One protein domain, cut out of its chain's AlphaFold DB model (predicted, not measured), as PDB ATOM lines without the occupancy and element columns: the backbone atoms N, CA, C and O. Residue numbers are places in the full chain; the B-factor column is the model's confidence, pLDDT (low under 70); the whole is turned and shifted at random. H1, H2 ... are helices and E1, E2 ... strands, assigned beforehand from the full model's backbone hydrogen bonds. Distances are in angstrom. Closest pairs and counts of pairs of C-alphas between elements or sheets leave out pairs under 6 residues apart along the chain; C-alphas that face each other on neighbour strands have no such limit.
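Overview. This is residues 71 to 143 of the 149 residues of an uncharacterized protein of Phytophthora fragariae (UniProt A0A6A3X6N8). The domain is a short row of crossed helices with a two-stranded hairpin at the far end: H2 is in the middle, H1 packs crosswise on one side of it and H4 on the opposite side. H3 lies between H2 and the hairpin of E1 and E2, with few contacts to the other helices, and the longest axis runs from H1 to the hairpin. The printed part has 73 residues, with four named helices and two named strands in the order H1 H2 H3 E1 E2 H4; the sheet, E1 - E2, is antiparallel and the class is mostly helix. The whole is compact, with a radius of gyration of the C-alphas of 12.8 A and spans of 41 by 28 by 20 A.

Along the chain. The printed part begins at Glu 71. H1 is residues 75 to 82, 11.0 A from first to last C-alpha, and its C-alpha 75 is at (181.903, 178.607, 199.740). H2 is residues 88 to 98, 15.2 A long, and H3 is residues 103 to 109, 10.0 A long. E1 is residues 114 to 117, 9.5 A long, with C-alpha 114 at (174.063, 154.290, 191.600). E2 is residues 120 to 123, 9.8 A long. H4, residues 128 to 142, is the longest helix at 21.0 A, and its C-alpha 142 is at (193.497, 161.724, 207.722).

Arrangement. H1 and H2 touch, the closest C-alphas being those of Thr 76 and Lys 92, 5.1 A apart. Their lines are only just about perpendicular, at 73 degrees. H2 touches H4, with the C-alphas of Met 93 and Tyr 133 closest at 6.2 A, at a steep tilt of 50 degrees, the same way. H2 and H3 are close but not clearly touching, with the closest C-alphas, Gln 96 and Ile 106, 7.3 A apart. H3 and H4 only just touch, with 3 pairs of C-alphas within 8 A, and H4 does so with residues 129 to 133 alone; the closest C-alphas are those of Met 107 and Tyr 130, 7.1 A apart. Their tilt is steep, 40 degrees, opposite ways. E1 and E2 form an antiparallel hairpin at 140 degrees between directions, with N 115 and O 122 2.9 A apart and N 122 and O 115 2.8 A apart, both within hydrogen-bond range. The closest C-alphas of H3 and E2 are those of Glu 104 and Arg 121, at 7.2 A. H1 is apart from H3, H4, E1 and E2. In H1, H2, H3 and H4 every O i to N i+4 pair is within hydrogen-bond range.

Size, cuts and confidence. The two C-alphas farthest apart are those of Met 81 and Asn 118, at 41.2 A. The printed part has no cut, and its five links between named elements are tight. The mean pLDDT of the printed part is 89.2; residues 71 to 74 are under 70.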
ATOM      1  N   GLU A  71     176.340 178.624 195.258       52.31
ATOM      2  CA  GLU A  71     177.478 179.431 194.778       52.31
ATOM      3  C   GLU A  71     177.367 180.904 195.180       52.31
ATOM      4  O   GLU A  71     178.388 181.561 195.400       52.31
ATOM      5  N   ARG A  72     176.148 181.412 195.404       56.62
ATOM      6  CA  ARG A  72     175.939 182.759 195.961       56.62
ATOM      7  C   ARG A  72     176.530 182.891 197.376       56.62
ATOM      8  O   ARG A  72     176.859 183.996 197.799       56.62
ATOM      9  N   ALA A  73     176.736 181.773 198.081       61.34
ATOM     10  CA  ALA A  73     177.375 181.723 199.396       61.34
ATOM     11  C   ALA A  73     178.919 181.687 199.358       61.34
ATOM     12  O   ALA A  73     179.541 181.477 200.399       61.34
ATOM     13  N   TYR A  74     179.558 181.870 198.192       68.81
ATOM     14  CA  TYR A  74     181.019 181.966 198.019       68.81
ATOM     15  C   TYR A  74     181.845 180.774 198.549       68.81
ATOM     16  O   TYR A  74     183.075 180.816 198.495       68.81
ATOM     17  N   GLY A  75     181.225 179.684 199.011       82.50
ATOM     18  CA  GLY A  75     181.903 178.607 199.740       82.50
ATOM     19  C   GLY A  75     183.042 177.950 198.958       82.50
ATOM     20  O   GLY A  75     184.161 177.843 199.458       82.50
ATOM     21  N   THR A  76     182.793 177.591 197.697       87.06
ATOM     22  CA  THR A  76     183.824 177.041 196.800       87.06
ATOM     23  C   THR A  76     184.933 178.056 196.523       87.06
ATOM     24  O   THR A  76     186.114 177.710 196.543       87.06
ATOM     25  N   SER A  77     184.564 179.322 196.310       85.69
ATOM     26  CA  SER A  77     185.520 180.386 195.996       85.69
ATOM     27  C   SER A  77     186.480 180.657 197.161       85.69
ATOM     28  O   SER A  77     187.671 180.836 196.936       85.69
ATOM     29  N   VAL A  78     186.001 180.575 198.409       88.19
ATOM     30  CA  VAL A  78     186.829 180.716 199.616       88.19
ATOM     31  C   VAL A  78     187.845 179.579 199.722       88.19
ATOM     32  O   VAL A  78     189.013 179.830 200.014       88.19
ATOM     33  N   VAL A  79     187.435 178.337 199.431       88.06
ATOM     34  CA  VAL A  79     188.358 177.187 199.415       88.06
ATOM     35  C   VAL A  79     189.453 177.391 198.370       88.06
ATOM     36  O   VAL A  79     190.620 177.131 198.654       88.06
ATOM     37  N   MET A  80     189.109 177.904 197.188       91.00
ATOM     38  CA  MET A  80     190.097 178.220 196.154       91.00
ATOM     39  C   MET A  80     191.015 179.382 196.546       91.00
ATOM     40  O   MET A  80     192.199 179.336 196.237       91.00
ATOM     41  N   MET A  81     190.516 180.405 197.247       88.94
ATOM     42  CA  MET A  81     191.364 181.495 197.746       88.94
ATOM     43  C   MET A  81     192.374 180.998 198.787       88.94
ATOM     44  O   MET A  81     193.541 181.378 198.735       88.94
ATOM     45  N   ALA A  82     191.945 180.134 199.710       88.25
ATOM     46  CA  ALA A  82     192.826 179.537 200.714       88.25
ATOM     47  C   ALA A  82     193.810 178.520 200.108       88.25
ATOM     48  O   ALA A  82     194.927 178.353 200.599       88.25
ATOM     49  N   HIS A  83     193.396 177.846 199.033       87.81
ATOM     50  CA  HIS A  83     194.143 176.777 198.377       87.81
ATOM     51  C   HIS A  83     194.131 176.952 196.850       87.81
ATOM     52  O   HIS A  83     193.449 176.204 196.142       87.81
ATOM     53  N   PRO A  84     194.919 177.901 196.312       87.75
ATOM     54  CA  PRO A  84     194.858 178.300 194.901       87.75
ATOM     55  C   PRO A  84     195.314 177.213 193.924       87.75
ATOM     56  O   PRO A  84     195.039 177.293 192.731       87.75
ATOM     57  N   THR A  85     195.998 176.178 194.411       89.88
ATOM     58  CA  THR A  85     196.421 175.029 193.600       89.88
ATOM     59  C   THR A  85     195.304 174.008 193.373       89.88
ATOM     60  O   THR A  85     195.503 173.055 192.622       89.88
ATOM     61  N   LEU A  86     194.156 174.139 194.051       90.44
ATOM     62  CA  LEU A  86     193.026 173.230 193.868       90.44
ATOM     63  C   LEU A  86     192.232 173.582 192.613       90.44
ATOM     64  O   LEU A  86     191.940 174.743 192.333       90.44
ATOM     65  N   SER A  87     191.815 172.546 191.886       92.62
ATOM     66  CA  SER A  87     190.837 172.709 190.814       92.62
ATOM     67  C   SER A  87     189.483 173.132 191.391       92.62
ATOM     68  O   SER A  87     189.147 172.778 192.524       92.62
ATOM     69  N   HIS A  88     188.658 173.822 190.600       90.69
ATOM     70  CA  HIS A  88     187.301 174.192 191.018       90.69
ATOM     71  C   HIS A  88     186.477 172.972 191.465       90.69
ATOM     72  O   HIS A  88     185.768 173.012 192.469       90.69
ATOM     73  N   ALA A  89     186.606 171.848 190.753       91.06
ATOM     74  CA  ALA A  89     185.891 170.619 191.081       91.06
ATOM     75  C   ALA A  89     186.354 170.001 192.409       91.06
ATOM     76  O   ALA A  89     185.527 169.506 193.176       91.06
ATOM     77  N   ASP A  90     187.657 170.041 192.698       91.75
ATOM     78  CA  ASP A  90     188.196 169.599 193.985       91.75
ATOM     79  C   ASP A  90     187.784 170.541 195.113       91.75
ATOM     80  O   ASP A  90     187.315 170.072 196.144       91.75
ATOM     81  N   ALA A  91     187.872 171.856 194.905       91.88
ATOM     82  CA  ALA A  91     187.437 172.849 195.880       91.88
ATOM     83  C   ALA A  91     185.945 172.698 196.220       91.88
ATOM     84  O   ALA A  91     185.569 172.729 197.392       91.88
ATOM     85  N   LYS A  92     185.102 172.439 195.210       91.38
ATOM     86  CA  LYS A  92     183.675 172.161 195.405       91.38
ATOM     87  C   LYS A  92     183.471 170.892 196.230       91.38
ATOM     88  O   LYS A  92     182.667 170.899 197.156       91.38
ATOM     89  N   MET A  93     184.211 169.816 195.950       92.06
ATOM     90  CA  MET A  93     184.124 168.585 196.749       92.06
ATOM     91  C   MET A  93     184.600 168.783 198.188       92.06
ATOM     92  O   MET A  93     183.915 168.346 199.107       92.06
ATOM     93  N   VAL A  94     185.713 169.485 198.399       91.38
ATOM     94  CA  VAL A  94     186.215 169.831 199.736       91.38
ATOM     95  C   VAL A  94     185.165 170.604 200.521       91.38
ATOM     96  O   VAL A  94     184.888 170.256 201.664       91.38
ATOM     97  N   HIS A  95     184.541 171.609 199.902       90.25
ATOM     98  CA  HIS A  95     183.488 172.391 200.539       90.25
ATOM     99  C   HIS A  95     182.308 171.511 200.984       90.25
ATOM    100  O   HIS A  95     181.865 171.599 202.129       90.25
ATOM    101  N   GLN A  96     181.836 170.618 200.110       90.25
ATOM    102  CA  GLN A  96     180.729 169.706 200.415       90.25
ATOM    103  C   GLN A  96     181.077 168.705 201.528       90.25
ATOM    104  O   GLN A  96     180.258 168.453 202.412       90.25
ATOM    105  N   VAL A  97     182.301 168.170 201.519       90.06
ATOM    106  CA  VAL A  97     182.803 167.263 202.564       90.06
ATOM    107  C   VAL A  97     182.944 167.994 203.901       90.06
ATOM    108  O   VAL A  97     182.531 167.463 204.928       90.06
ATOM    109  N   ALA A  98     183.446 169.232 203.901       87.94
ATOM    110  CA  ALA A  98     183.579 170.049 205.108       87.94
ATOM    111  C   ALA A  98     182.218 170.413 205.730       87.94
ATOM    112  O   ALA A  98     182.109 170.509 206.951       87.94
ATOM    113  N   LYS A  99     181.169 170.553 204.908       88.12
ATOM    114  CA  LYS A  99     179.775 170.706 205.365       88.12
ATOM    115  C   LYS A  99     179.166 169.416 205.924       88.12
ATOM    116  O   LYS A  99     178.046 169.460 206.416       88.12
ATOM    117  N   GLN A 100     179.887 168.294 205.858       86.88
ATOM    118  CA  GLN A 100     179.425 166.970 206.287       86.88
ATOM    119  C   GLN A 100     178.162 166.502 205.549       86.88
ATOM    120  O   GLN A 100     177.351 165.753 206.092       86.88
ATOM    121  N   ASN A 101     177.997 166.923 204.294       88.38
ATOM    122  CA  ASN A 101     176.879 166.469 203.478       88.38
ATOM    123  C   ASN A 101     177.013 164.973 203.157       88.38
ATOM    124  O   ASN A 101     178.113 164.461 202.920       88.38
ATOM    125  N   SER A 102     175.878 164.269 203.127       89.19
ATOM    126  CA  SER A 102     175.851 162.843 202.803       89.19
ATOM    127  C   SER A 102     176.279 162.597 201.354       89.19
ATOM    128  O   SER A 102     176.078 163.436 200.469       89.19
ATOM    129  N   ALA A 103     176.842 161.414 201.093       90.19
ATOM    130  CA  ALA A 103     177.171 161.000 199.732       90.19
ATOM    131  C   ALA A 103     175.929 161.054 198.829       90.19
ATOM    132  O   ALA A 103     176.019 161.530 197.703       90.19
ATOM    133  N   GLU A 104     174.762 160.656 199.341       91.44
ATOM    134  CA  GLU A 104     173.507 160.668 198.587       91.44
ATOM    135  C   GLU A 104     173.095 162.064 198.128       91.44
ATOM    136  O   GLU A 104     172.678 162.233 196.981       91.44
ATOM    137  N   HIS A 105     173.258 163.064 198.997       90.19
ATOM    138  CA  HIS A 105     172.968 164.459 198.678       90.19
ATOM    139  C   HIS A 105     173.896 164.981 197.581       90.19
ATOM    140  O   HIS A 105     173.448 165.512 196.564       90.19
ATOM    141  N   ILE A 106     175.205 164.783 197.754       90.56
ATOM    142  CA  ILE A 106     176.219 165.297 196.826       90.56
ATOM    143  C   ILE A 106     176.113 164.590 195.470       90.56
ATOM    144  O   ILE A 106     176.074 165.242 194.425       90.56
ATOM    145  N   MET A 107     176.047 163.257 195.476       93.62
ATOM    146  CA  MET A 107     175.955 162.456 194.257       93.62
ATOM    147  C   MET A 107     174.613 162.653 193.545       93.62
ATOM    148  O   MET A 107     174.581 162.634 192.315       93.62
ATOM    149  N   GLY A 108     173.531 162.906 194.290       91.44
ATOM    150  CA  GLY A 108     172.226 163.274 193.742       91.44
ATOM    151  C   GLY A 108     172.283 164.574 192.938       91.44
ATOM    152  O   GLY A 108     171.865 164.586 191.781       91.44
ATOM    153  N   LYS A 109     172.897 165.635 193.488       89.12
ATOM    154  CA  LYS A 109     173.119 166.902 192.758       89.12
ATOM    155  C   LYS A 109     173.957 166.706 191.490       89.12
ATOM    156  O   LYS A 109     173.692 167.326 190.466       89.12
ATOM    157  N   LEU A 110     174.962 165.831 191.551       88.06
ATOM    158  CA  LEU A 110     175.849 165.527 190.421       88.06
ATOM    159  C   LEU A 110     175.270 164.497 189.438       88.06
ATOM    160  O   LEU A 110     175.936 164.166 188.458       88.06
ATOM    161  N   LYS A 111     174.052 163.991 189.684       91.19
ATOM    162  CA  LYS A 111     173.373 162.976 188.864       91.19
ATOM    163  C   LYS A 111     174.247 161.739 188.605       91.19
ATOM    164  O   LYS A 111     174.223 161.163 187.519       91.19
ATOM    165  N   VAL A 112     175.034 161.331 189.604       91.25
ATOM    166  CA  VAL A 112     175.904 160.152 189.502       91.25
ATOM    167  C   VAL A 112     175.042 158.887 189.584       91.25
ATOM    168  O   VAL A 112     174.264 158.757 190.533       91.25
ATOM    169  N   PRO A 113     175.164 157.951 188.625       92.50
ATOM    170  CA  PRO A 113     174.417 156.701 188.668       92.50
ATOM    171  C   PRO A 113     174.838 155.860 189.874       92.50
ATOM    172  O   PRO A 113     176.007 155.845 190.270       92.50
ATOM    173  N   TYR A 114     173.872 155.151 190.443       94.25
ATOM    174  CA  TYR A 114     174.063 154.290 191.600       94.25
ATOM    175  C   TYR A 114     173.239 153.021 191.460       94.25
ATOM    176  O   TYR A 114     172.228 152.985 190.756       94.25
ATOM    177  N   GLU A 115     173.671 151.998 192.178       93.44
ATOM    178  CA  GLU A 115     172.907 150.781 192.398       93.44
ATOM    179  C   GLU A 115     172.361 150.798 193.824       93.44
ATOM    180  O   GLU A 115     172.911 151.461 194.704       93.44
ATOM    181  N   VAL A 116     171.256 150.095 194.062       94.69
ATOM    182  CA  VAL A 116     170.703 149.939 195.411       94.69
ATOM    183  C   VAL A 116     170.999 148.524 195.880       94.69
ATOM    184  O   VAL A 116     170.459 147.565 195.333       94.69
ATOM    185  N   VAL A 117     171.851 148.396 196.893       93.31
ATOM    186  CA  VAL A 117     172.237 147.114 197.492       93.31
ATOM    187  C   VAL A 117     171.825 147.153 198.956       93.31
ATOM    188  O   VAL A 117     172.191 148.074 199.677       93.31
ATOM    189  N   ASN A 118     171.024 146.182 199.403       92.19
ATOM    190  CA  ASN A 118     170.475 146.134 200.768       92.19
ATOM    191  C   ASN A 118     169.708 147.403 201.197       92.19
ATOM    192  O   ASN A 118     169.677 147.745 202.373       92.19
ATOM    193  N   GLY A 119     169.078 148.101 200.247       90.19
ATOM    194  CA  GLY A 119     168.356 149.349 200.516       90.19
ATOM    195  C   GLY A 119     169.245 150.594 200.606       90.19
ATOM    196  O   GLY A 119     168.714 151.691 200.741       90.19
ATOM    197  N   GLU A 120     170.565 150.450 200.466       89.31
ATOM    198  CA  GLU A 120     171.520 151.560 200.471       89.31
ATOM    199  C   GLU A 120     172.009 151.879 199.054       89.31
ATOM    200  O   GLU A 120     172.180 150.987 198.217       89.31
ATOM    201  N   ARG A 121     172.251 153.166 198.775       92.00
ATOM    202  CA  ARG A 121     172.813 153.611 197.494       92.00
ATOM    203  C   ARG A 121     174.316 153.359 197.460       92.00
ATOM    204  O   ARG A 121     175.076 153.947 198.226       92.00
ATOM    205  N   VAL A 122     174.749 152.535 196.514       92.06
ATOM    206  CA  VAL A 122     176.155 152.221 196.268       92.06
ATOM    207  C   VAL A 122     176.585 152.843 194.946       92.06
ATOM    208  O   VAL A 122     175.953 152.663 193.905       92.06
ATOM    209  N   TYR A 123     177.685 153.587 194.993       93.38
ATOM    210  CA  TYR A 123     178.247 154.282 193.842       93.38
ATOM    211  C   TYR A 123     179.501 153.567 193.344       93.38
ATOM    212  O   TYR A 123     180.295 153.040 194.125       93.38
ATOM    213  N   SER A 124     179.710 153.587 192.030       92.31
ATOM    214  CA  SER A 124     180.896 152.985 191.426       92.31
ATOM    215  C   SER A 124     182.115 153.899 191.549       92.31
ATOM    216  O   SER A 124     182.070 155.068 191.163       92.31
ATOM    217  N   LEU A 125     183.244 153.342 191.997       92.88
ATOM    218  CA  LEU A 125     184.549 154.020 191.982       92.88
ATOM    219  C   LEU A 125     185.071 154.297 190.563       92.88
ATOM    220  O   LEU A 125     186.005 155.079 190.413       92.88
ATOM    221  N   ALA A 126     184.475 153.695 189.530       93.00
ATOM    222  CA  ALA A 126     184.784 154.035 188.143       93.00
ATOM    223  C   ALA A 126     184.254 155.427 187.752       93.00
ATOM    224  O   ALA A 126     184.733 156.013 186.784       93.00
ATOM    225  N   ASN A 127     183.278 155.974 188.489       93.69
ATOM    226  CA  ASN A 127     182.792 157.326 188.252       93.69
ATOM    227  C   ASN A 127     183.743 158.358 188.876       93.69
ATOM    228  O   ASN A 127     184.005 158.337 190.081       93.69
ATOM    229  N   GLU A 128     184.204 159.311 188.067       93.62
ATOM    230  CA  GLU A 128     185.173 160.325 188.491       93.62
ATOM    231  C   GLU A 128     184.692 161.183 189.670       93.62
ATOM    232  O   GLU A 128     185.484 161.529 190.549       93.62
ATOM    233  N   HIS A 129     183.399 161.524 189.722       92.56
ATOM    234  CA  HIS A 129     182.846 162.354 190.791       92.56
ATOM    235  C   HIS A 129     182.833 161.613 192.125       92.56
ATOM    236  O   HIS A 129     183.256 162.171 193.142       92.56
ATOM    237  N   TYR A 130     182.405 160.350 192.118       94.00
ATOM    238  CA  TYR A 130     182.396 159.537 193.327       94.00
ATOM    239  C   TYR A 130     183.816 159.202 193.792       94.00
ATOM    240  O   TYR A 130     184.130 159.349 194.973       94.00
ATOM    241  N   ALA A 131     184.721 158.864 192.868       94.44
ATOM    242  CA  ALA A 131     186.132 158.656 193.186       94.44
ATOM    243  C   ALA A 131     186.763 159.904 193.831       94.44
ATOM    244  O   ALA A 131     187.482 159.803 194.831       94.44
ATOM    245  N   ARG A 132     186.452 161.098 193.306       94.62
ATOM    246  CA  ARG A 132     186.898 162.377 193.876       94.62
ATOM    247  C   ARG A 132     186.329 162.604 195.276       94.62
ATOM    248  O   ARG A 132     187.078 163.009 196.162       94.62
ATOM    249  N   TYR A 133     185.047 162.309 195.495       93.62
ATOM    250  CA  TYR A 133     184.430 162.375 196.820       93.62
ATOM    251  C   TYR A 133     185.140 161.459 197.823       93.62
ATOM    252  O   TYR A 133     185.570 161.934 198.870       93.62
ATOM    253  N   VAL A 134     185.356 160.184 197.486       93.94
ATOM    254  CA  VAL A 134     186.032 159.219 198.372       93.94
ATOM    255  C   VAL A 134     187.467 159.656 198.687       93.94
ATOM    256  O   VAL A 134     187.896 159.593 199.842       93.94
ATOM    257  N   LYS A 135     188.202 160.161 197.686       94.44
ATOM    258  CA  LYS A 135     189.549 160.725 197.871       94.44
ATOM    259  C   LYS A 135     189.543 161.856 198.902       94.44
ATOM    260  O   LYS A 135     190.373 161.855 199.811       94.44
ATOM    261  N   TRP A 136     188.627 162.813 198.761       93.50
ATOM    262  CA  TRP A 136     188.545 163.960 199.665       93.50
ATOM    263  C   TRP A 136     187.979 163.611 201.032       93.50
ATOM    264  O   TRP A 136     188.441 164.175 202.013       93.50
ATOM    265  N   LEU A 137     187.068 162.645 201.123       92.50
ATOM    266  CA  LEU A 137     186.569 162.132 202.393       92.50
ATOM    267  C   LEU A 137     187.702 161.495 203.208       92.50
ATOM    268  O   LEU A 137     187.866 161.793 204.390       92.50
ATOM    269  N   LYS A 138     188.532 160.666 202.559       92.44
ATOM    270  CA  LYS A 138     189.716 160.076 203.189       92.44
ATOM    271  C   LYS A 138     190.712 161.152 203.613       92.44
ATOM    272  O   LYS A 138     191.153 161.153 204.757       92.44
ATOM    273  N   LYS A 139     191.032 162.090 202.714       91.25
ATOM    274  CA  LYS A 139     191.966 163.177 203.022       91.25
ATOM    275  C   LYS A 139     191.454 164.062 204.157       91.25
ATOM    276  O   LYS A 139     192.214 164.350 205.059       91.25
ATOM    277  N   PHE A 140     190.174 164.422 204.175       89.38
ATOM    278  CA  PHE A 140     189.586 165.218 205.252       89.38
ATOM    279  C   PHE A 140     189.708 164.542 206.625       89.38
ATOM    280  O   PHE A 140     189.936 165.218 207.623       89.38
ATOM    281  N   ARG A 141     189.582 163.211 206.679       87.62
ATOM    282  CA  ARG A 141     189.742 162.442 207.918       87.62
ATOM    283  C   ARG A 141     191.203 162.333 208.362       87.62
ATOM    284  O   ARG A 141     191.471 162.425 209.555       87.62
ATOM    285  N   ASP A 142     192.105 162.072 207.420       90.69
ATOM    286  CA  ASP A 142     193.497 161.724 207.722       90.69
ATOM    287  C   ASP A 142     194.404 162.977 207.826       90.69
ATOM    288  O   ASP A 142     195.290 163.023 208.673       90.69
ATOM    289  N   ASP A 143     194.177 163.986 206.977       87.44
ATOM    290  CA  ASP A 143     194.942 165.239 206.859       87.44
ATOM    291  C   ASP A 143     194.038 166.372 206.305       87.44
ATOM    292  O   ASP A 143     194.035 166.655 205.093       87.44
TER     293      ASP A 143